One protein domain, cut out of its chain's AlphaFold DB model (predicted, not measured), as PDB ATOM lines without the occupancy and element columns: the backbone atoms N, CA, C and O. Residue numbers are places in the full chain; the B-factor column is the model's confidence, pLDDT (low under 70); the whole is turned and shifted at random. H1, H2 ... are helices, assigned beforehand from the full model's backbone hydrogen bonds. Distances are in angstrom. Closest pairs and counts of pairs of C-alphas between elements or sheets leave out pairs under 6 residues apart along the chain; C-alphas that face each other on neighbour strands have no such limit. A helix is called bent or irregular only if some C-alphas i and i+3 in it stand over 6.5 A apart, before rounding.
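What this domain is: This is residues 157 to 223 and 275 to 359 of the 359 residues of an uncharacterized protein of Allomyces macrogynus (strain ATCC 38327) (UniProt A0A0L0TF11). Two long helices, H2 and H8, run side by side, with H1 folded back along the first part of H2 as a hairpin; H4 lies in the middle of the model, H6 packs on H4, and short H7 joins H1, H4 and H8 at one end. At the far end of H2, residues 202 to 209 and 211 to 223, which include most of H3, stick out as an arm. The printed part has 152 residues with eight named helices, H1 to H8 in order, and no named strand: the class is all helix. It is only just compact, close to loose, with a radius of gyration of the C-alphas of 17.7 A, and elongated, spanning 52 by 32 by 31 A.

How they stand to each other: Start at H1, residues 157 to 169, which touches residues 173 to 183 alone of H2, residues 173 to 199, in a helical hairpin; the closest C-alphas, Ala 164 and Val 176, are 5.4 A apart, and the tilt is shallow, 24 degrees, opposite ways. H2 touches H8, residues 337 to 357, at 20 degrees, the same way; look at Ala 184 and Ala 346, the closest C-alphas at 4.2 A. With H4, residues 277 to 286, these form an up-and-down bundle, each helix running against the one before it in the chain. H4 is close to but not clearly touching H1, with the closest C-alphas, Met 161 and Phe 285, at 6.8 A. H4 touches H6, residues 311 to 322, at 12 degrees, with the closest C-alphas, Val 284 and Gln 321, at 5.7 A. H7, residues 327 to 332, touches residues 339 to 343 alone of H8, with the closest C-alphas, Val 331 and Val 340, at 6.1 A. H5, residues 301 to 308, is close to but not clearly touching H6, with the closest C-alphas, Arg 306 and Arg 314, at 5.7 A. H3, residues 203 to 214, meets H2 only through their link. In H1, H4, H6 and H7 every O i to N i+4 pair is within hydrogen-bond range; H2 has 15 of 23, H3 5 of 8, H8 10 of 17 and H5 1 of 4, but H5 has 5 of 5 O i to N i+3 pairs.

Where its parts are: Find C-alpha 157 at (0.701, 136.629, 25.462); H1 runs 18.2 A from there. H2, 41.0 A long, ends at C-alpha 199 at (25.833, 129.947, 23.620). H3 spans 14.5 A, H4 14.3 A, H5 11.8 A, H6 16.4 A and H7 8.6 A. H8, 31.9 A long, ends at C-alpha 357 at (12.648, 119.764, 20.928). H2, H3 and H8 are only just irregular: C-alphas 195 and 198, 209 and 212, and 349 and 352 are 6.7, 6.6 and 6.7 A apart.

The domain as a whole: The two farthest C-alphas, Val 223 and Asn 335, are 55.0 A apart. Residues 224 to 274 are not printed, and C-alphas 223 and 275 lie 20.6 A apart across that cut. The link from H4 to H5 is long, 14 residues. The mean pLDDT of the printed part is 78.0, with values under 70 at, among others, residues 213 to 223, 290 to 302 and 349 to 359.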
ATOM      1  N   SER A 157       1.533 137.388  26.395       91.81
ATOM      2  CA  SER A 157       0.701 136.629  25.462       91.81
ATOM      3  C   SER A 157      -0.500 135.979  26.129       91.81
ATOM      4  O   SER A 157      -1.536 135.870  25.489       91.81
ATOM      5  N   LEU A 158      -0.422 135.642  27.419       92.31
ATOM      6  CA  LEU A 158      -1.557 135.077  28.150       92.31
ATOM      7  C   LEU A 158      -2.720 136.071  28.230       92.31
ATOM      8  O   LEU A 158      -3.878 135.693  28.071       92.31
ATOM      9  N   ALA A 159      -2.419 137.359  28.419       91.25
ATOM     10  CA  ALA A 159      -3.440 138.398  28.387       91.25
ATOM     11  C   ALA A 159      -4.041 138.528  26.979       91.25
ATOM     12  O   ALA A 159      -5.258 138.613  26.845       91.25
ATOM     13  N   TRP A 160      -3.203 138.459  25.939       93.88
ATOM     14  CA  TRP A 160      -3.656 138.476  24.547       93.88
ATOM     15  C   TRP A 160      -4.541 137.277  24.203       93.88
ATOM     16  O   TRP A 160      -5.520 137.457  23.493       93.88
ATOM     17  N   MET A 161      -4.245 136.080  24.722       93.88
ATOM     18  CA  MET A 161      -5.087 134.890  24.547       93.88
ATOM     19  C   MET A 161      -6.477 135.117  25.145       93.88
ATOM     20  O   MET A 161      -7.478 134.935  24.457       93.88
ATOM     21  N   CYS A 162      -6.542 135.599  26.391       92.31
ATOM     22  CA  CYS A 162      -7.810 135.952  27.026       92.31
ATOM     23  C   CYS A 162      -8.573 137.012  26.226       92.31
ATOM     24  O   CYS A 162      -9.772 136.864  26.009       92.31
ATOM     25  N   ASP A 163      -7.897 138.074  25.787       92.56
ATOM     26  CA  ASP A 163      -8.513 139.143  24.998       92.56
ATOM     27  C   ASP A 163      -9.014 138.618  23.636       92.56
ATOM     28  O   ASP A 163     -10.114 138.972  23.215       92.56
ATOM     29  N   ALA A 164      -8.272 137.709  22.993       93.50
ATOM     30  CA  ALA A 164      -8.676 137.053  21.752       93.50
ATOM     31  C   ALA A 164      -9.899 136.151  21.949       93.50
ATOM     32  O   ALA A 164     -10.826 136.234  21.152       93.50
ATOM     33  N   TRP A 165      -9.960 135.345  23.014       93.62
ATOM     34  CA  TRP A 165     -11.147 134.532  23.304       93.62
ATOM     35  C   TRP A 165     -12.394 135.393  23.527       93.62
ATOM     36  O   TRP A 165     -13.467 135.034  23.047       93.62
ATOM     37  N   ARG A 166     -12.264 136.563  24.176       92.50
ATOM     38  CA  ARG A 166     -13.384 137.515  24.293       92.50
ATOM     39  C   ARG A 166     -13.803 138.076  22.936       92.50
ATOM     40  O   ARG A 166     -14.996 138.165  22.674       92.50
ATOM     41  N   ALA A 167     -12.847 138.426  22.077       92.75
ATOM     42  CA  ALA A 167     -13.137 138.920  20.731       92.75
ATOM     43  C   ALA A 167     -13.788 137.841  19.840       92.75
ATOM     44  O   ALA A 167     -14.723 138.142  19.104       92.75
ATOM     45  N   ILE A 168     -13.368 136.575  19.969       92.88
ATOM     46  CA  ILE A 168     -14.006 135.425  19.307       92.88
ATOM     47  C   ILE A 168     -15.456 135.278  19.780       92.88
ATOM     48  O   ILE A 168     -16.353 135.150  18.955       92.88
ATOM     49  N   ALA A 169     -15.703 135.359  21.093       90.38
ATOM     50  CA  ALA A 169     -17.056 135.304  21.653       90.38
ATOM     51  C   ALA A 169     -17.972 136.439  21.153       90.38
ATOM     52  O   ALA A 169     -19.186 136.277  21.111       90.38
ATOM     53  N   GLN A 170     -17.392 137.576  20.764       91.75
ATOM     54  CA  GLN A 170     -18.096 138.727  20.186       91.75
ATOM     55  C   GLN A 170     -18.172 138.679  18.651       91.75
ATOM     56  O   GLN A 170     -18.734 139.587  18.044       91.75
ATOM     57  N   ASN A 171     -17.617 137.638  18.023       91.00
ATOM     58  CA  ASN A 171     -17.489 137.492  16.573       91.00
ATOM     59  C   ASN A 171     -16.752 138.671  15.890       91.00
ATOM     60  O   ASN A 171     -17.023 139.010  14.737       91.00
ATOM     61  N   ASP A 172     -15.806 139.306  16.592       93.38
ATOM     62  CA  ASP A 172     -15.028 140.441  16.081       93.38
ATOM     63  C   ASP A 172     -13.750 139.961  15.373       93.38
ATOM     64  O   ASP A 172     -12.671 139.835  15.961       93.38
ATOM     65  N   HIS A 173     -13.866 139.697  14.071       92.25
ATOM     66  CA  HIS A 173     -12.744 139.233  13.252       92.25
ATOM     67  C   HIS A 173     -11.569 140.224  13.201       92.25
ATOM     68  O   HIS A 173     -10.412 139.797  13.152       92.25
ATOM     69  N   ALA A 174     -11.841 141.533  13.229       92.88
ATOM     70  CA  ALA A 174     -10.810 142.559  13.118       92.88
ATOM     71  C   ALA A 174      -9.972 142.639  14.401       92.88
ATOM     72  O   ALA A 174      -8.739 142.677  14.334       92.88
ATOM     73  N   ALA A 175     -10.620 142.595  15.569       93.50
ATOM     74  CA  ALA A 175      -9.928 142.545  16.852       93.50
ATOM     75  C   ALA A 175      -9.086 141.268  16.989       93.50
ATOM     76  O   ALA A 175      -7.918 141.346  17.382       93.50
ATOM     77  N   VAL A 176      -9.623 140.103  16.598       93.62
ATOM     78  CA  VAL A 176      -8.860 138.842  16.620       93.62
ATOM     79  C   VAL A 176      -7.638 138.933  15.702       93.62
ATOM     80  O   VAL A 176      -6.538 138.592  16.135       93.62
ATOM     81  N   ALA A 177      -7.778 139.459  14.479       92.56
ATOM     82  CA  ALA A 177      -6.656 139.615  13.551       92.56
ATOM     83  C   ALA A 177      -5.543 140.505  14.131       92.56
ATOM     84  O   ALA A 177      -4.366 140.137  14.097       92.56
ATOM     85  N   GLN A 178      -5.911 141.641  14.733       93.56
ATOM     86  CA  GLN A 178      -4.958 142.546  15.379       93.56
ATOM     87  C   GLN A 178      -4.232 141.891  16.557       93.56
ATOM     88  O   GLN A 178      -3.038 142.124  16.745       93.56
ATOM     89  N   ILE A 179      -4.931 141.081  17.356       94.12
ATOM     90  CA  ILE A 179      -4.335 140.382  18.497       94.12
ATOM     91  C   ILE A 179      -3.399 139.270  18.015       94.12
ATOM     92  O   ILE A 179      -2.250 139.211  18.453       94.12
ATOM     93  N   VAL A 180      -3.842 138.433  17.073       92.56
ATOM     94  CA  VAL A 180      -3.048 137.326  16.514       92.56
ATOM     95  C   VAL A 180      -1.782 137.844  15.825       92.56
ATOM     96  O   VAL A 180      -0.709 137.261  15.992       92.56
ATOM     97  N   ALA A 181      -1.846 138.994  15.146       92.31
ATOM     98  CA  ALA A 181      -0.676 139.626  14.536       92.31
ATOM     99  C   ALA A 181       0.437 139.962  15.553       92.31
ATOM    100  O   ALA A 181       1.619 139.931  15.203       92.31
ATOM    101  N   ARG A 182       0.100 140.209  16.831       93.00
ATOM    102  CA  ARG A 182       1.088 140.465  17.902       93.00
ATOM    103  C   ARG A 182       1.900 139.223  18.274       93.00
ATOM    104  O   ARG A 182       3.014 139.356  18.779       93.00
ATOM    105  N   PHE A 183       1.393 138.021  17.998       92.06
ATOM    106  CA  PHE A 183       2.106 136.779  18.303       92.06
ATOM    107  C   PHE A 183       3.269 136.515  17.347       92.06
ATOM    108  O   PHE A 183       4.273 135.952  17.772       92.06
ATOM    109  N   ALA A 184       3.196 136.945  16.086       88.12
ATOM    110  CA  ALA A 184       4.268 136.720  15.116       88.12
ATOM    111  C   ALA A 184       5.648 137.261  15.571       88.12
ATOM    112  O   ALA A 184       6.611 136.482  15.600       88.12
ATOM    113  N   PRO A 185       5.794 138.543  15.976       90.50
ATOM    114  CA  PRO A 185       7.068 139.043  16.491       90.50
ATOM    115  C   PRO A 185       7.460 138.387  17.822       90.50
ATOM    116  O   PRO A 185       8.644 138.122  18.037       90.50
ATOM    117  N   LEU A 186       6.490 138.062  18.686       90.38
ATOM    118  CA  LEU A 186       6.760 137.367  19.943       90.38
ATOM    119  C   LEU A 186       7.371 135.986  19.696       90.38
ATOM    120  O   LEU A 186       8.422 135.673  20.243       90.38
ATOM    121  N   VAL A 187       6.749 135.168  18.851       87.38
ATOM    122  CA  VAL A 187       7.222 133.816  18.549       87.38
ATOM    123  C   VAL A 187       8.617 133.861  17.917       87.38
ATOM    124  O   VAL A 187       9.477 133.057  18.274       87.38
ATOM    125  N   LYS A 188       8.897 134.848  17.054       86.44
ATOM    126  CA  LYS A 188      10.248 135.084  16.517       86.44
ATOM    127  C   LYS A 188      11.265 135.382  17.624       86.44
ATOM    128  O   LYS A 188      12.372 134.840  17.601       86.44
ATOM    129  N   ASP A 189      10.902 136.215  18.596       87.25
ATOM    130  CA  ASP A 189      11.749 136.517  19.750       87.25
ATOM    131  C   ASP A 189      11.970 135.292  20.648       87.25
ATOM    132  O   ASP A 189      13.105 135.037  21.055       87.25
ATOM    133  N   LEU A 190      10.922 134.509  20.919       85.62
ATOM    134  CA  LEU A 190      11.009 133.261  21.684       85.62
ATOM    135  C   LEU A 190      11.941 132.259  20.984       85.62
ATOM    136  O   LEU A 190      12.831 131.694  21.616       85.62
ATOM    137  N   THR A 191      11.832 132.124  19.660       82.50
ATOM    138  CA  THR A 191      12.740 131.284  18.865       82.50
ATOM    139  C   THR A 191      14.182 131.777  18.966       82.50
ATOM    140  O   THR A 191      15.091 130.967  19.128       82.50
ATOM    141  N   ARG A 192      14.421 133.096  18.952       83.88
ATOM    142  CA  ARG A 192      15.769 133.656  19.151       83.88
ATOM    143  C   ARG A 192      16.334 133.313  20.532       83.88
ATOM    144  O   ARG A 192      17.521 133.021  20.631       83.88
ATOM    145  N   ILE A 193      15.512 133.335  21.583       82.19
ATOM    146  CA  ILE A 193      15.931 132.933  22.936       82.19
ATOM    147  C   ILE A 193      16.354 131.461  22.942       82.19
ATOM    148  O   ILE A 193      17.435 131.152  23.434       82.19
ATOM    149  N   LEU A 194      15.553 130.580  22.337       75.75
ATOM    150  CA  LEU A 194      15.865 129.151  22.246       75.75
ATOM    151  C   LEU A 194      17.129 128.872  21.428       75.75
ATOM    152  O   LEU A 194      17.912 127.998  21.792       75.75
ATOM    153  N   VAL A 195      17.370 129.633  20.357       76.88
ATOM    154  CA  VAL A 195      18.585 129.485  19.539       76.88
ATOM    155  C   VAL A 195      19.854 129.788  20.329       76.88
ATOM    156  O   VAL A 195      20.867 129.126  20.128       76.88
ATOM    157  N   ARG A 196      19.784 130.719  21.280       76.88
ATOM    158  CA  ARG A 196      20.911 131.092  22.144       76.88
ATOM    159  C   ARG A 196      21.211 130.087  23.256       76.88
ATOM    160  O   ARG A 196      22.095 130.337  24.070       76.88
ATOM    161  N   MET A 197      20.490 128.968  23.324       70.62
ATOM    162  CA  MET A 197      20.812 127.889  24.261       70.62
ATOM    163  C   MET A 197      22.240 127.372  24.043       70.62
ATOM    164  O   MET A 197      22.960 127.155  25.018       70.62
ATOM    165  N   ASP A 198      22.668 127.256  22.784       67.25
ATOM    166  CA  ASP A 198      23.993 126.736  22.430       67.25
ATOM    167  C   ASP A 198      25.127 127.675  22.891       67.25
ATOM    168  O   ASP A 198      26.242 127.216  23.120       67.25
ATOM    169  N   ASP A 199      24.844 128.967  23.135       75.94
ATOM    170  CA  ASP A 199      25.833 129.947  23.620       75.94
ATOM    171  C   ASP A 199      26.462 129.522  24.963       75.94
ATOM    172  O   ASP A 199      27.579 129.929  25.300       75.94
ATOM    173  N   LYS A 200      25.704 128.788  25.792       70.44
ATOM    174  CA  LYS A 200      26.083 128.400  27.165       70.44
ATOM    175  C   LYS A 200      25.870 126.915  27.464       70.44
ATOM    176  O   LYS A 200      26.088 126.502  28.603       70.44
ATOM    177  N   CYS A 201      25.452 126.129  26.477       68.50
ATOM    178  CA  CYS A 201      25.172 124.707  26.622       68.50
ATOM    179  C   CYS A 201      25.917 123.932  25.532       68.50
ATOM    180  O   CYS A 201      25.430 123.797  24.414       68.50
ATOM    181  N   ASP A 202      27.110 123.432  25.862       75.69
ATOM    182  CA  ASP A 202      27.820 122.516  24.969       75.69
ATOM    183  C   ASP A 202      27.048 121.182  24.882       75.69
ATOM    184  O   ASP A 202      26.745 120.599  25.930       75.69
ATOM    185  N   PRO A 203      26.733 120.663  23.678       76.12
ATOM    186  CA  PRO A 203      25.950 119.437  23.534       76.12
ATOM    187  C   PRO A 203      26.602 118.210  24.181       76.12
ATOM    188  O   PRO A 203      25.920 117.400  24.811       76.12
ATOM    189  N   THR A 204      27.924 118.063  24.072       72.56
ATOM    190  CA  THR A 204      28.638 116.907  24.634       72.56
ATOM    191  C   THR A 204      28.595 116.945  26.153       72.56
ATOM    192  O   THR A 204      28.325 115.924  26.795       72.56
ATOM    193  N   VAL A 205      28.807 118.128  26.731       70.56
ATOM    194  CA  VAL A 205      28.632 118.362  28.164       70.56
ATOM    195  C   VAL A 205      27.180 118.092  28.553       70.56
ATOM    196  O   VAL A 205      26.936 117.335  29.482       70.56
ATOM    197  N   PHE A 206      26.191 118.603  27.824       71.12
ATOM    198  CA  PHE A 206      24.792 118.366  28.163       71.12
ATOM    199  C   PHE A 206      24.448 116.871  28.229       71.12
ATOM    200  O   PHE A 206      24.004 116.392  29.274       71.12
ATOM    201  N   TYR A 207      24.702 116.110  27.163       67.75
ATOM    202  CA  TYR A 207      24.293 114.704  27.095       67.75
ATOM    203  C   TYR A 207      25.060 113.800  28.057       67.75
ATOM    204  O   TYR A 207      24.457 112.903  28.642       67.75
ATOM    205  N   ARG A 208      26.368 114.022  28.230       67.44
ATOM    206  CA  ARG A 208      27.201 113.152  29.075       67.44
ATOM    207  C   ARG A 208      27.194 113.571  30.534       67.44
ATOM    208  O   ARG A 208      27.418 112.736  31.398       67.44
ATOM    209  N   GLN A 209      26.991 114.860  30.800       69.88
ATOM    210  CA  GLN A 209      27.282 115.427  32.108       69.88
ATOM    211  C   GLN A 209      26.092 116.021  32.841       69.88
ATOM    212  O   GLN A 209      26.073 116.032  34.069       69.88
ATOM    213  N   VAL A 210      25.098 116.508  32.109       70.44
ATOM    214  CA  VAL A 210      23.955 117.219  32.693       70.44
ATOM    215  C   VAL A 210      22.721 116.339  32.674       70.44
ATOM    216  O   VAL A 210      22.042 116.211  33.691       70.44
ATOM    217  N   ARG A 211      22.448 115.710  31.527       71.56
ATOM    218  CA  ARG A 211      21.279 114.863  31.297       71.56
ATOM    219  C   ARG A 211      21.073 113.809  32.393       71.56
ATOM    220  O   ARG A 211      19.924 113.670  32.798       71.56
ATOM    221  N   PRO A 212      22.109 113.149  32.951       72.50
ATOM    222  CA  PRO A 212      21.915 112.205  34.055       72.50
ATOM    223  C   PRO A 212      21.272 112.817  35.314       72.50
ATOM    224  O   PRO A 212      20.493 112.151  35.986       72.50
ATOM    225  N   TYR A 213      21.530 114.098  35.615       67.56
ATOM    226  CA  TYR A 213      20.970 114.793  36.790       67.56
ATOM    227  C   TYR A 213      19.519 115.240  36.603       67.56
ATOM    228  O   TYR A 213      18.790 115.394  37.583       67.56
ATOM    229  N   VAL A 214      19.115 115.485  35.354       68.19
ATOM    230  CA  VAL A 214      17.745 115.885  34.991       68.19
ATOM    231  C   VAL A 214      16.912 114.713  34.475       68.19
ATOM    232  O   VAL A 214      15.717 114.873  34.230       68.19
ATOM    233  N   ALA A 215      17.519 113.535  34.314       69.06
ATOM    234  CA  ALA A 215      16.819 112.315  33.964       69.06
ATOM    235  C   ALA A 215      15.839 111.929  35.080       69.06
ATOM    236  O   ALA A 215      16.105 112.105  36.266       69.06
ATOM    237  N   GLY A 216      14.704 111.363  34.684       63.97
ATOM    238  CA  GLY A 216      13.688 110.857  35.599       63.97
ATOM    239  C   GLY A 216      13.962 109.424  36.032       63.97
ATOM    240  O   GLY A 216      14.799 108.734  35.443       63.97
ATOM    241  N   TRP A 217      13.249 108.982  37.057       62.81
ATOM    242  CA  TRP A 217      13.274 107.615  37.579       62.81
ATOM    243  C   TRP A 217      12.526 106.625  36.674       62.81
ATOM    244  O   TRP A 217      12.693 105.417  36.804       62.81
ATOM    245  N   SER A 218      11.758 107.126  35.699       61.03
ATOM    246  CA  SER A 218      11.080 106.314  34.681       61.03
ATOM    247  C   SER A 218      12.033 105.525  33.777       61.03
ATOM    248  O   SER A 218      11.615 104.550  33.166       61.03
ATOM    249  N   LEU A 219      13.304 105.932  33.694       56.97
ATOM    250  CA  LEU A 219      14.322 105.274  32.869       56.97
ATOM    251  C   LEU A 219      15.125 104.198  33.622       56.97
ATOM    252  O   LEU A 219      15.952 103.539  33.003       56.97
ATOM    253  N   ILE A 220      14.923 104.039  34.937       56.94
ATOM    254  CA  ILE A 220      15.744 103.171  35.800       56.94
ATOM    255  C   ILE A 220      14.898 102.445  36.856       56.94
ATOM    256  O   ILE A 220      14.909 102.848  38.005       56.94
ATOM    257  N   ASN A 221      14.138 101.406  36.499       63.78
ATOM    258  CA  ASN A 221      13.367 100.546  37.428       63.78
ATOM    259  C   ASN A 221      12.513 101.254  38.519       63.78
ATOM    260  O   ASN A 221      12.010 100.586  39.417       63.78
ATOM    261  N   GLY A 222      12.293 102.571  38.422       61.22
ATOM    262  CA  GLY A 222      11.601 103.395  39.408       61.22
ATOM    263  C   GLY A 222      12.407 103.707  40.679       61.22
ATOM    264  O   GLY A 222      13.591 103.406  40.804       61.22
ATOM    265  N   VAL A 223      11.754 104.374  41.630       61.28
ATOM    266  CA  VAL A 223      12.291 104.724  42.955       61.28
ATOM    267  C   VAL A 223      11.357 104.223  44.045       61.28
ATOM    268  O   VAL A 223      10.142 104.364  43.921       61.28
ATOM    269  N   GLN A 275       7.354 120.205  29.779       73.38
ATOM    270  CA  GLN A 275       6.798 120.641  31.065       73.38
ATOM    271  C   GLN A 275       6.632 122.168  31.159       73.38
ATOM    272  O   GLN A 275       6.081 122.654  32.145       73.38
ATOM    273  N   SER A 276       7.067 122.942  30.154       82.69
ATOM    274  CA  SER A 276       6.874 124.395  30.152       82.69
ATOM    275  C   SER A 276       5.390 124.744  29.936       82.69
ATOM    276  O   SER A 276       4.864 124.475  28.846       82.69
ATOM    277  N   PRO A 277       4.735 125.466  30.864       86.62
ATOM    278  CA  PRO A 277       3.354 125.909  30.684       86.62
ATOM    279  C   PRO A 277       3.204 126.940  29.556       86.62
ATOM    280  O   PRO A 277       2.155 127.003  28.927       86.62
ATOM    281  N   MET A 278       4.249 127.719  29.245       88.62
ATOM    282  CA  MET A 278       4.206 128.730  28.178       88.62
ATOM    283  C   MET A 278       4.118 128.101  26.782       88.62
ATOM    284  O   MET A 278       3.256 128.474  25.991       88.62
ATOM    285  N   ILE A 279       4.981 127.122  26.492       84.44
ATOM    286  CA  ILE A 279       4.933 126.342  25.243       84.44
ATOM    287  C   ILE A 279       3.560 125.672  25.093       84.44
ATOM    288  O   ILE A 279       2.903 125.874  24.076       84.44
ATOM    289  N   GLN A 280       3.071 124.978  26.130       87.38
ATOM    290  CA  GLN A 280       1.751 124.341  26.065       87.38
ATOM    291  C   GLN A 280       0.601 125.349  25.892       87.38
ATOM    292  O   GLN A 280      -0.340 125.059  25.161       87.38
ATOM    293  N   ALA A 281       0.663 126.532  26.513       90.25
ATOM    294  CA  ALA A 281      -0.361 127.568  26.348       90.25
ATOM    295  C   ALA A 281      -0.430 128.088  24.904       90.25
ATOM    296  O   ALA A 281      -1.520 128.274  24.366       90.25
ATOM    297  N   LEU A 282       0.726 128.293  24.261       89.25
ATOM    298  CA  LEU A 282       0.787 128.670  22.847       89.25
ATOM    299  C   LEU A 282       0.216 127.561  21.957       89.25
ATOM    300  O   LEU A 282      -0.547 127.855  21.040       89.25
ATOM    301  N   ASP A 283       0.539 126.302  22.251       87.00
ATOM    302  CA  ASP A 283       0.018 125.162  21.501       87.00
ATOM    303  C   ASP A 283      -1.503 125.047  21.604       87.00
ATOM    304  O   ASP A 283      -2.180 124.919  20.583       87.00
ATOM    305  N   VAL A 284      -2.047 125.179  22.817       89.12
ATOM    306  CA  VAL A 284      -3.495 125.197  23.060       89.12
ATOM    307  C   VAL A 284      -4.157 126.353  22.311       89.12
ATOM    308  O   VAL A 284      -5.134 126.139  21.599       89.12
ATOM    309  N   PHE A 285      -3.604 127.566  22.400       90.56
ATOM    310  CA  PHE A 285      -4.198 128.743  21.768       90.56
ATOM    311  C   PHE A 285      -4.244 128.653  20.235       90.56
ATOM    312  O   PHE A 285      -5.245 129.019  19.622       90.56
ATOM    313  N   PHE A 286      -3.181 128.152  19.603       88.75
ATOM    314  CA  PHE A 286      -3.130 127.990  18.147       88.75
ATOM    315  C   PHE A 286      -3.764 126.680  17.647       88.75
ATOM    316  O   PHE A 286      -3.762 126.437  16.438       88.75
ATOM    317  N   GLY A 287      -4.306 125.837  18.535       85.00
ATOM    318  CA  GLY A 287      -4.905 124.550  18.166       85.00
ATOM    319  C   GLY A 287      -3.886 123.588  17.545       85.00
ATOM    320  O   GLY A 287      -4.147 122.967  16.509       85.00
ATOM    321  N   ILE A 288      -2.687 123.545  18.128       81.25
ATOM    322  CA  ILE A 288      -1.559 122.738  17.667       81.25
ATOM    323  C   ILE A 288      -1.642 121.360  18.317       81.25
ATOM    324  O   ILE A 288      -1.543 121.221  19.534       81.25
ATOM    325  N   GLU A 289      -1.760 120.330  17.486       71.75
ATOM    326  CA  GLU A 289      -1.702 118.941  17.927       71.75
ATOM    327  C   GLU A 289      -0.273 118.407  17.826       71.75
ATOM    328  O   GLU A 289       0.425 118.609  16.827       71.75
ATOM    329  N   HIS A 290       0.163 117.717  18.878       65.75
ATOM    330  CA  HIS A 290       1.429 116.992  18.894       65.75
ATOM    331  C   HIS A 290       1.168 115.515  18.648       65.75
ATOM    332  O   HIS A 290       0.152 114.991  19.092       65.75
ATOM    333  N   HIS A 291       2.107 114.856  17.978       57.97
ATOM    334  CA  HIS A 291       2.151 113.404  17.852       57.97
ATOM    335  C   HIS A 291       3.548 112.916  18.252       57.97
ATOM    336  O   HIS A 291       4.522 113.653  18.057       57.97
ATOM    337  N   PRO A 292       3.683 111.699  18.807       55.34
ATOM    338  CA  PRO A 292       4.986 111.128  19.133       55.34
ATOM    339  C   PRO A 292       5.906 111.090  17.906       55.34
ATOM    340  O   PRO A 292       5.512 110.634  16.836       55.34
ATOM    341  N   THR A 293       7.153 111.544  18.033       43.53
ATOM    342  CA  THR A 293       8.097 111.538  16.909       43.53
ATOM    343  C   THR A 293       8.392 110.101  16.453       43.53
ATOM    344  O   THR A 293       8.821 109.269  17.249       43.53
ATOM    345  N   GLY A 294       8.187 109.798  15.165       47.75
ATOM    346  CA  GLY A 294       8.585 108.522  14.545       47.75
ATOM    347  C   GLY A 294       7.650 107.327  14.782       47.75
ATOM    348  O   GLY A 294       7.873 106.262  14.213       47.75
ATOM    349  N   LYS A 295       6.583 107.490  15.566       43.09
ATOM    350  CA  LYS A 295       5.439 106.570  15.595       43.09
ATOM    351  C   LYS A 295       4.219 107.368  15.138       43.09
ATOM    352  O   LYS A 295       4.194 108.576  15.318       43.09
ATOM    353  N   GLY A 296       3.259 106.735  14.468       47.78
ATOM    354  CA  GLY A 296       2.022 107.402  14.039       47.78
ATOM    355  C   GLY A 296       1.203 107.957  15.222       47.78
ATOM    356  O   GLY A 296       1.741 108.132  16.315       47.78
ATOM    357  N   PRO A 297      -0.107 108.219  15.060       43.78
ATOM    358  CA  PRO A 297      -0.945 108.665  16.172       43.78
ATOM    359  C   PRO A 297      -0.833 107.673  17.340       43.78
ATOM    360  O   PRO A 297      -1.258 106.524  17.256       43.78
ATOM    361  N   GLY A 298      -0.176 108.115  18.407       51.72
ATOM    362  CA  GLY A 298       0.087 107.368  19.629       51.72
ATOM    363  C   GLY A 298      -0.181 108.269  20.833       51.72
ATOM    364  O   GLY A 298      -0.443 109.459  20.647       51.72
ATOM    365  N   PRO A 299      -0.149 107.728  22.060       52.12
ATOM    366  CA  PRO A 299      -0.492 108.493  23.252       52.12
ATOM    367  C   PRO A 299       0.398 109.735  23.369       52.12
ATOM    368  O   PRO A 299       1.627 109.650  23.372       52.12
ATOM    369  N   ASN A 300      -0.246 110.900  23.425       61.69
ATOM    370  CA  ASN A 300       0.438 112.175  23.540       61.69
ATOM    371  C   ASN A 300       1.046 112.308  24.934       61.69
ATOM    372  O   ASN A 300       0.352 112.221  25.939       61.69
ATOM    373  N   PHE A 301       2.348 112.573  24.981       65.69
ATOM    374  CA  PHE A 301       3.088 112.770  26.229       65.69
ATOM    375  C   PHE A 301       2.828 114.151  26.863       65.69
ATOM    376  O   PHE A 301       3.051 114.358  28.051       65.69
ATOM    377  N   ILE A 302       2.333 115.115  26.077       69.12
ATOM    378  CA  ILE A 302       2.126 116.508  26.502       69.12
ATOM    379  C   ILE A 302       1.094 116.641  27.646       69.12
ATOM    380  O   ILE A 302       1.410 117.324  28.624       69.12
ATOM    381  N   PRO A 303      -0.084 115.978  27.606       70.50
ATOM    382  CA  PRO A 303      -1.008 115.948  28.742       70.50
ATOM    383  C   PRO A 303      -0.408 115.333  30.013       70.50
ATOM    384  O   PRO A 303      -0.594 115.892  31.090       70.50
ATOM    385  N   GLU A 304       0.375 114.249  29.906       71.31
ATOM    386  CA  GLU A 304       1.061 113.647  31.065       71.31
ATOM    387  C   GLU A 304       2.036 114.642  31.717       71.31
ATOM    388  O   GLU A 304       2.167 114.698  32.939       71.31
ATOM    389  N   MET A 305       2.683 115.501  30.919       75.88
ATOM    390  CA  MET A 305       3.590 116.533  31.436       75.88
ATOM    391  C   MET A 305       2.892 117.628  32.247       75.88
ATOM    392  O   MET A 305       3.559 118.302  33.034       75.88
ATOM    393  N   ARG A 306       1.565 117.783  32.141       79.75
ATOM    394  CA  ARG A 306       0.818 118.734  32.979       79.75
ATOM    395  C   ARG A 306       0.774 118.320  34.445       79.75
ATOM    396  O   ARG A 306       0.642 119.190  35.308       79.75
ATOM    397  N   GLU A 307       0.935 117.031  34.753       74.81
ATOM    398  CA  GLU A 307       1.013 116.550  36.139       74.81
ATOM    399  C   GLU A 307       2.220 117.131  36.893       74.81
ATOM    400  O   GLU A 307       2.158 117.293  38.112       74.81
ATOM    401  N   TYR A 308       3.268 117.526  36.163       72.06
ATOM    402  CA  TYR A 308       4.491 118.137  36.694       72.06
ATOM    403  C   TYR A 308       4.393 119.663  36.837       72.06
ATOM    404  O   TYR A 308       5.313 120.295  37.355       72.06
ATOM    405  N   MET A 309       3.291 120.274  36.391       80.12
ATOM    406  CA  MET A 309       3.047 121.708  36.539       80.12
ATOM    407  C   MET A 309       2.278 122.018  37.831       80.12
ATOM    408  O   MET A 309       1.479 121.181  38.281       80.12
ATOM    409  N   PRO A 310       2.443 123.238  38.392       82.44
ATOM    410  CA  PRO A 310       1.575 123.745  39.450       82.44
ATOM    411  C   PRO A 310       0.096 123.573  39.097       82.44
ATOM    412  O   PRO A 310      -0.297 123.703  37.932       82.44
ATOM    413  N   LYS A 311      -0.722 123.276  40.109       82.44
ATOM    414  CA  LYS A 311      -2.136 122.919  39.938       82.44
ATOM    415  C   LYS A 311      -2.905 124.002  39.185       82.44
ATOM    416  O   LYS A 311      -3.699 123.690  38.305       82.44
ATOM    417  N   GLU A 312      -2.631 125.259  39.497       86.25
ATOM    418  CA  GLU A 312      -3.287 126.423  38.911       86.25
ATOM    419  C   GLU A 312      -2.932 126.572  37.426       86.25
ATOM    420  O   GLU A 312      -3.798 126.856  36.602       86.25
ATOM    421  N   HIS A 313      -1.673 126.302  37.064       89.31
ATOM    422  CA  HIS A 313      -1.212 126.364  35.676       89.31
ATOM    423  C   HIS A 313      -1.849 125.249  34.842       89.31
ATOM    424  O   HIS A 313      -2.292 125.487  33.721       89.31
ATOM    425  N   ARG A 314      -1.927 124.037  35.405       86.50
ATOM    426  CA  ARG A 314      -2.611 122.901  34.779       86.50
ATOM    427  C   ARG A 314      -4.094 123.186  34.579       86.50
ATOM    428  O   ARG A 314      -4.577 123.014  33.470       86.50
ATOM    429  N   ALA A 315      -4.778 123.671  35.614       88.81
ATOM    430  CA  ALA A 315      -6.194 124.015  35.533       88.81
ATOM    431  C   ALA A 315      -6.460 125.059  34.438       88.81
ATOM    432  O   ALA A 315      -7.392 124.895  33.659       88.81
ATOM    433  N   PHE A 316      -5.600 126.079  34.319       91.44
ATOM    434  CA  PHE A 316      -5.685 127.053  33.231       91.44
ATOM    435  C   PHE A 316      -5.546 126.398  31.851       91.44
ATOM    436  O   PHE A 316      -6.343 126.686  30.963       91.44
ATOM    437  N   LEU A 317      -4.553 125.523  31.656       90.31
ATOM    438  CA  LEU A 317      -4.326 124.847  30.373       90.31
ATOM    439  C   LEU A 317      -5.459 123.880  30.010       90.31
ATOM    440  O   LEU A 317      -5.848 123.818  28.846       90.31
ATOM    441  N   ASP A 318      -5.982 123.140  30.988       89.69
ATOM    442  CA  ASP A 318      -7.094 122.209  30.791       89.69
ATOM    443  C   ASP A 318      -8.372 122.977  30.420       89.69
ATOM    444  O   ASP A 318      -9.015 122.673  29.415       89.69
ATOM    445  N   ASP A 319      -8.701 124.035  31.163       90.69
ATOM    446  CA  ASP A 319      -9.864 124.871  30.869       90.69
ATOM    447  C   ASP A 319      -9.720 125.607  29.526       90.69
ATOM    448  O   ASP A 319     -10.670 125.667  28.746       90.69
ATOM    449  N   ALA A 320      -8.527 126.116  29.210       89.12
ATOM    450  CA  ALA A 320      -8.249 126.736  27.916       89.12
ATOM    451  C   ALA A 320      -8.373 125.743  26.749       89.12
ATOM    452  O   ALA A 320      -8.818 126.129  25.674       89.12
ATOM    453  N   GLN A 321      -7.998 124.477  26.942       88.06
ATOM    454  CA  GLN A 321      -8.075 123.469  25.887       88.06
ATOM    455  C   GLN A 321      -9.501 122.972  25.643       88.06
ATOM    456  O   GLN A 321      -9.875 122.765  24.492       88.06
ATOM    457  N   PHE A 322     -10.267 122.725  26.707       86.75
ATOM    458  CA  PHE A 322     -11.555 122.034  26.592       86.75
ATOM    459  C   PHE A 322     -12.768 122.961  26.618       86.75
ATOM    460  O   PHE A 322     -13.835 122.554  26.166       86.75
ATOM    461  N   LYS A 323     -12.638 124.174  27.167       88.62
ATOM    462  CA  LYS A 323     -13.777 125.078  27.382       88.62
ATOM    463  C   LYS A 323     -13.676 126.380  26.590       88.62
ATOM    464  O   LYS A 323     -14.709 126.962  26.270       88.62
ATOM    465  N   ALA A 324     -12.469 126.868  26.296       88.31
ATOM    466  CA  ALA A 324     -12.315 128.128  25.572       88.31
ATOM    467  C   ALA A 324     -12.619 127.976  24.063       88.31
ATOM    468  O   ALA A 324     -12.425 126.900  23.496       88.31
ATOM    469  N   PRO A 325     -13.054 129.054  23.381       90.12
ATOM    470  CA  PRO A 325     -13.275 129.030  21.938       90.12
ATOM    471  C   PRO A 325     -12.006 128.695  21.141       90.12
ATOM    472  O   PRO A 325     -10.928 129.245  21.388       90.12
ATOM    473  N   SER A 326     -12.152 127.846  20.124       90.44
ATOM    474  CA  SER A 326     -11.065 127.460  19.224       90.44
ATOM    475  C   SER A 326     -10.754 128.573  18.222       90.44
ATOM    476  O   SER A 326     -11.573 128.910  17.364       90.44
ATOM    477  N   LEU A 327      -9.538 129.128  18.297       90.44
ATOM    478  CA  LEU A 327      -9.056 130.099  17.309       90.44
ATOM    479  C   LEU A 327      -9.013 129.476  15.910       90.44
ATOM    480  O   LEU A 327      -9.385 130.123  14.939       90.44
ATOM    481  N   ARG A 328      -8.575 128.219  15.801       88.50
ATOM    482  CA  ARG A 328      -8.428 127.536  14.513       88.50
ATOM    483  C   ARG A 328      -9.770 127.377  13.801       88.50
ATOM    484  O   ARG A 328      -9.849 127.677  12.612       88.50
ATOM    485  N   ASP A 329     -10.810 126.986  14.534       89.94
ATOM    486  CA  ASP A 329     -12.156 126.835  13.973       89.94
ATOM    487  C   ASP A 329     -12.761 128.197  13.622       89.94
ATOM    488  O   ASP A 329     -13.389 128.350  12.577       89.94
ATOM    489  N   PHE A 330     -12.502 129.222  14.442       90.19
ATOM    490  CA  PHE A 330     -12.921 130.590  14.146       90.19
ATOM    491  C   PHE A 330     -12.282 131.134  12.861       90.19
ATOM    492  O   PHE A 330     -12.975 131.725  12.035       90.19
ATOM    493  N   VAL A 331     -10.978 130.909  12.654       89.56
ATOM    494  CA  VAL A 331     -10.288 131.310  11.417       89.56
ATOM    495  C   VAL A 331     -10.798 130.508  10.219       89.56
ATOM    496  O   VAL A 331     -11.056 131.105   9.175       89.56
ATOM    497  N   ALA A 332     -10.983 129.191  10.363       88.31
ATOM    498  CA  ALA A 332     -11.458 128.315   9.290       88.31
ATOM    499  C   ALA A 332     -12.870 128.678   8.801       88.31
ATOM    500  O   ALA A 332     -13.149 128.569   7.610       88.31
ATOM    501  N   ASN A 333     -13.730 129.151   9.704       88.25
ATOM    502  CA  ASN A 333     -15.089 129.594   9.389       88.25
ATOM    503  C   ASN A 333     -15.172 131.083   8.996       88.25
ATOM    504  O   ASN A 333     -16.269 131.597   8.771       88.25
ATOM    505  N   SER A 334     -14.042 131.794   8.923       85.31
ATOM    506  CA  SER A 334     -14.002 133.217   8.578       85.31
ATOM    507  C   SER A 334     -13.592 133.449   7.123       85.31
ATOM    508  O   SER A 334     -12.659 132.831   6.622       85.31
ATOM    509  N   ASN A 335     -14.222 134.430   6.473       86.12
ATOM    510  CA  ASN A 335     -13.802 134.933   5.155       86.12
ATOM    511  C   ASN A 335     -12.856 136.147   5.263       86.12
ATOM    512  O   ASN A 335     -12.649 136.874   4.295       86.12
ATOM    513  N   HIS A 336     -12.320 136.424   6.454       87.50
ATOM    514  CA  HIS A 336     -11.516 137.616   6.704       87.50
ATOM    515  C   HIS A 336     -10.042 137.357   6.357       87.50
ATOM    516  O   HIS A 336      -9.288 136.816   7.167       87.50
ATOM    517  N   GLU A 337      -9.595 137.803   5.180       87.25
ATOM    518  CA  GLU A 337      -8.234 137.551   4.668       87.25
ATOM    519  C   GLU A 337      -7.128 137.951   5.657       87.25
ATOM    520  O   GLU A 337      -6.232 137.157   5.943       87.25
ATOM    521  N   GLY A 338      -7.240 139.132   6.278       86.69
ATOM    522  CA  GLY A 338      -6.242 139.604   7.246       86.69
ATOM    523  C   GLY A 338      -6.125 138.738   8.511       86.69
ATOM    524  O   GLY A 338      -5.071 138.703   9.142       86.69
ATOM    525  N   LEU A 339      -7.179 137.997   8.872       87.81
ATOM    526  CA  LEU A 339      -7.175 137.094  10.024       87.81
ATOM    527  C   LEU A 339      -6.447 135.795   9.662       87.81
ATOM    528  O   LEU A 339      -5.585 135.334  10.411       87.81
ATOM    529  N   VAL A 340      -6.751 135.248   8.483       87.94
ATOM    530  CA  VAL A 340      -6.088 134.060   7.935       87.94
ATOM    531  C   VAL A 340      -4.590 134.317   7.740       87.94
ATOM    532  O   VAL A 340      -3.760 133.487   8.120       87.94
ATOM    533  N   GLU A 341      -4.212 135.480   7.206       88.31
ATOM    534  CA  GLU A 341      -2.809 135.858   7.027       88.31
ATOM    535  C   GLU A 341      -2.067 135.993   8.365       88.31
ATOM    536  O   GLU A 341      -0.969 135.439   8.526       88.31
ATOM    537  N   ALA A 342      -2.671 136.679   9.342       87.44
ATOM    538  CA  ALA A 342      -2.100 136.834  10.677       87.44
ATOM    539  C   ALA A 342      -1.909 135.473  11.365       87.44
ATOM    540  O   ALA A 342      -0.827 135.197  11.897       87.44
ATOM    541  N   PHE A 343      -2.917 134.597  11.294       87.50
ATOM    542  CA  PHE A 343      -2.869 133.245  11.852       87.50
ATOM    543  C   PHE A 343      -1.762 132.405  11.212       87.50
ATOM    544  O   PHE A 343      -0.927 131.837  11.917       87.50
ATOM    545  N   ASN A 344      -1.680 132.390   9.881       86.19
ATOM    546  CA  ASN A 344      -0.649 131.645   9.162       86.19
ATOM    547  C   ASN A 344       0.763 132.167   9.464       86.19
ATOM    548  O   ASN A 344       1.710 131.388   9.590       86.19
ATOM    549  N   THR A 345       0.921 133.481   9.604       86.19
ATOM    550  CA  THR A 345       2.213 134.101   9.918       86.19
ATOM    551  C   THR A 345       2.665 133.778  11.339       86.19
ATOM    552  O   THR A 345       3.821 133.396  11.536       86.19
ATOM    553  N   ALA A 346       1.759 133.852  12.318       81.94
ATOM    554  CA  ALA A 346       2.045 133.453  13.692       81.94
ATOM    555  C   ALA A 346       2.318 131.938  13.801       81.94
ATOM    556  O   ALA A 346       3.315 131.530  14.403       81.94
ATOM    557  N   GLY A 347       1.506 131.112  13.134       74.31
ATOM    558  CA  GLY A 347       1.631 129.654  13.113       74.31
ATOM    559  C   GLY A 347       2.962 129.173  12.531       74.31
ATOM    560  O   GLY A 347       3.645 128.360  13.159       74.31
ATOM    561  N   ARG A 348       3.409 129.732  11.394       70.25
ATOM    562  CA  ARG A 348       4.727 129.417  10.799       70.25
ATOM    563  C   ARG A 348       5.891 129.681  11.755       70.25
ATOM    564  O   ARG A 348       6.859 128.925  11.752       70.25
ATOM    565  N   GLY A 349       5.796 130.713  12.595       62.22
ATOM    566  CA  GLY A 349       6.829 131.040  13.579       62.22
ATOM    567  C   GLY A 349       7.027 129.962  14.650       62.22
ATOM    568  O   GLY A 349       8.120 129.858  15.208       62.22
ATOM    569  N   THR A 350       5.997 129.160  14.936       59.88
ATOM    570  CA  THR A 350       6.048 128.122  15.980       59.88
ATOM    571  C   THR A 350       6.707 126.827  15.493       59.88
ATOM    572  O   THR A 350       7.246 126.078  16.302       59.88
ATOM    573  N   ALA A 351       6.759 126.577  14.177       55.31
ATOM    574  CA  ALA A 351       7.330 125.352  13.605       55.31
ATOM    575  C   ALA A 351       8.834 125.128  13.912       55.31
ATOM    576  O   ALA A 351       9.188 124.011  14.290       55.31
ATOM    577  N   PRO A 352       9.724 126.144  13.856       50.97
ATOM    578  CA  PRO A 352      11.138 125.989  14.217       50.97
ATOM    579  C   PRO A 352      11.381 125.610  15.683       50.97
ATOM    580  O   PRO A 352      12.362 124.932  15.981       50.97
ATOM    581  N   GLN A 353      10.502 126.025  16.604       50.28
ATOM    582  CA  GLN A 353      10.611 125.632  18.014       50.28
ATOM    583  C   GLN A 353      10.387 124.118  18.165       50.28
ATOM    584  O   GLN A 353      11.076 123.460  18.939       50.28
ATOM    585  N   ARG A 354       9.503 123.542  17.341       53.97
ATOM    586  CA  ARG A 354       9.106 122.126  17.385       53.97
ATOM    587  C   ARG A 354      10.178 121.176  16.854       53.97
ATOM    588  O   ARG A 354      10.437 120.147  17.468       53.97
ATOM    589  N   THR A 355      10.852 121.524  15.753       48.50
ATOM    590  CA  THR A 355      11.904 120.666  15.161       48.50
ATOM    591  C   THR A 355      13.111 120.491  16.089       48.50
ATOM    592  O   THR A 355      13.877 119.544  15.928       48.50
ATOM    593  N   ARG A 356      13.296 121.403  17.050       47.22
ATOM    594  CA  ARG A 356      14.454 121.416  17.947       47.22
ATOM    595  C   ARG A 356      14.231 120.649  19.253       47.22
ATOM    596  O   ARG A 356      15.194 120.120  19.788       47.22
ATOM    597  N   PHE A 357      12.991 120.560  19.739       39.66
ATOM    598  CA  PHE A 357      12.648 119.764  20.928       39.66
ATOM    599  C   PHE A 357      12.283 118.306  20.611       39.66
ATOM    600  O   PHE A 357      12.242 117.485  21.521       39.66
ATOM    601  N   GLY A 358      12.010 117.987  19.340       30.23
ATOM    602  CA  GLY A 358      11.663 116.638  18.880       30.23
ATOM    603  C   GLY A 358      12.833 115.786  18.369       30.23
ATOM    604  O   GLY A 358      12.564 114.742  17.777       30.23
ATOM    605  N   LYS A 359      14.089 116.225  18.537       28.06
ATOM    606  CA  LYS A 359      15.295 115.478  18.138       28.06
ATOM    607  C   LYS A 359      16.061 114.924  19.328       28.06
ATOM    608  O   LYS A 359      16.180 115.652  20.338       28.06
TER     609      LYS A 359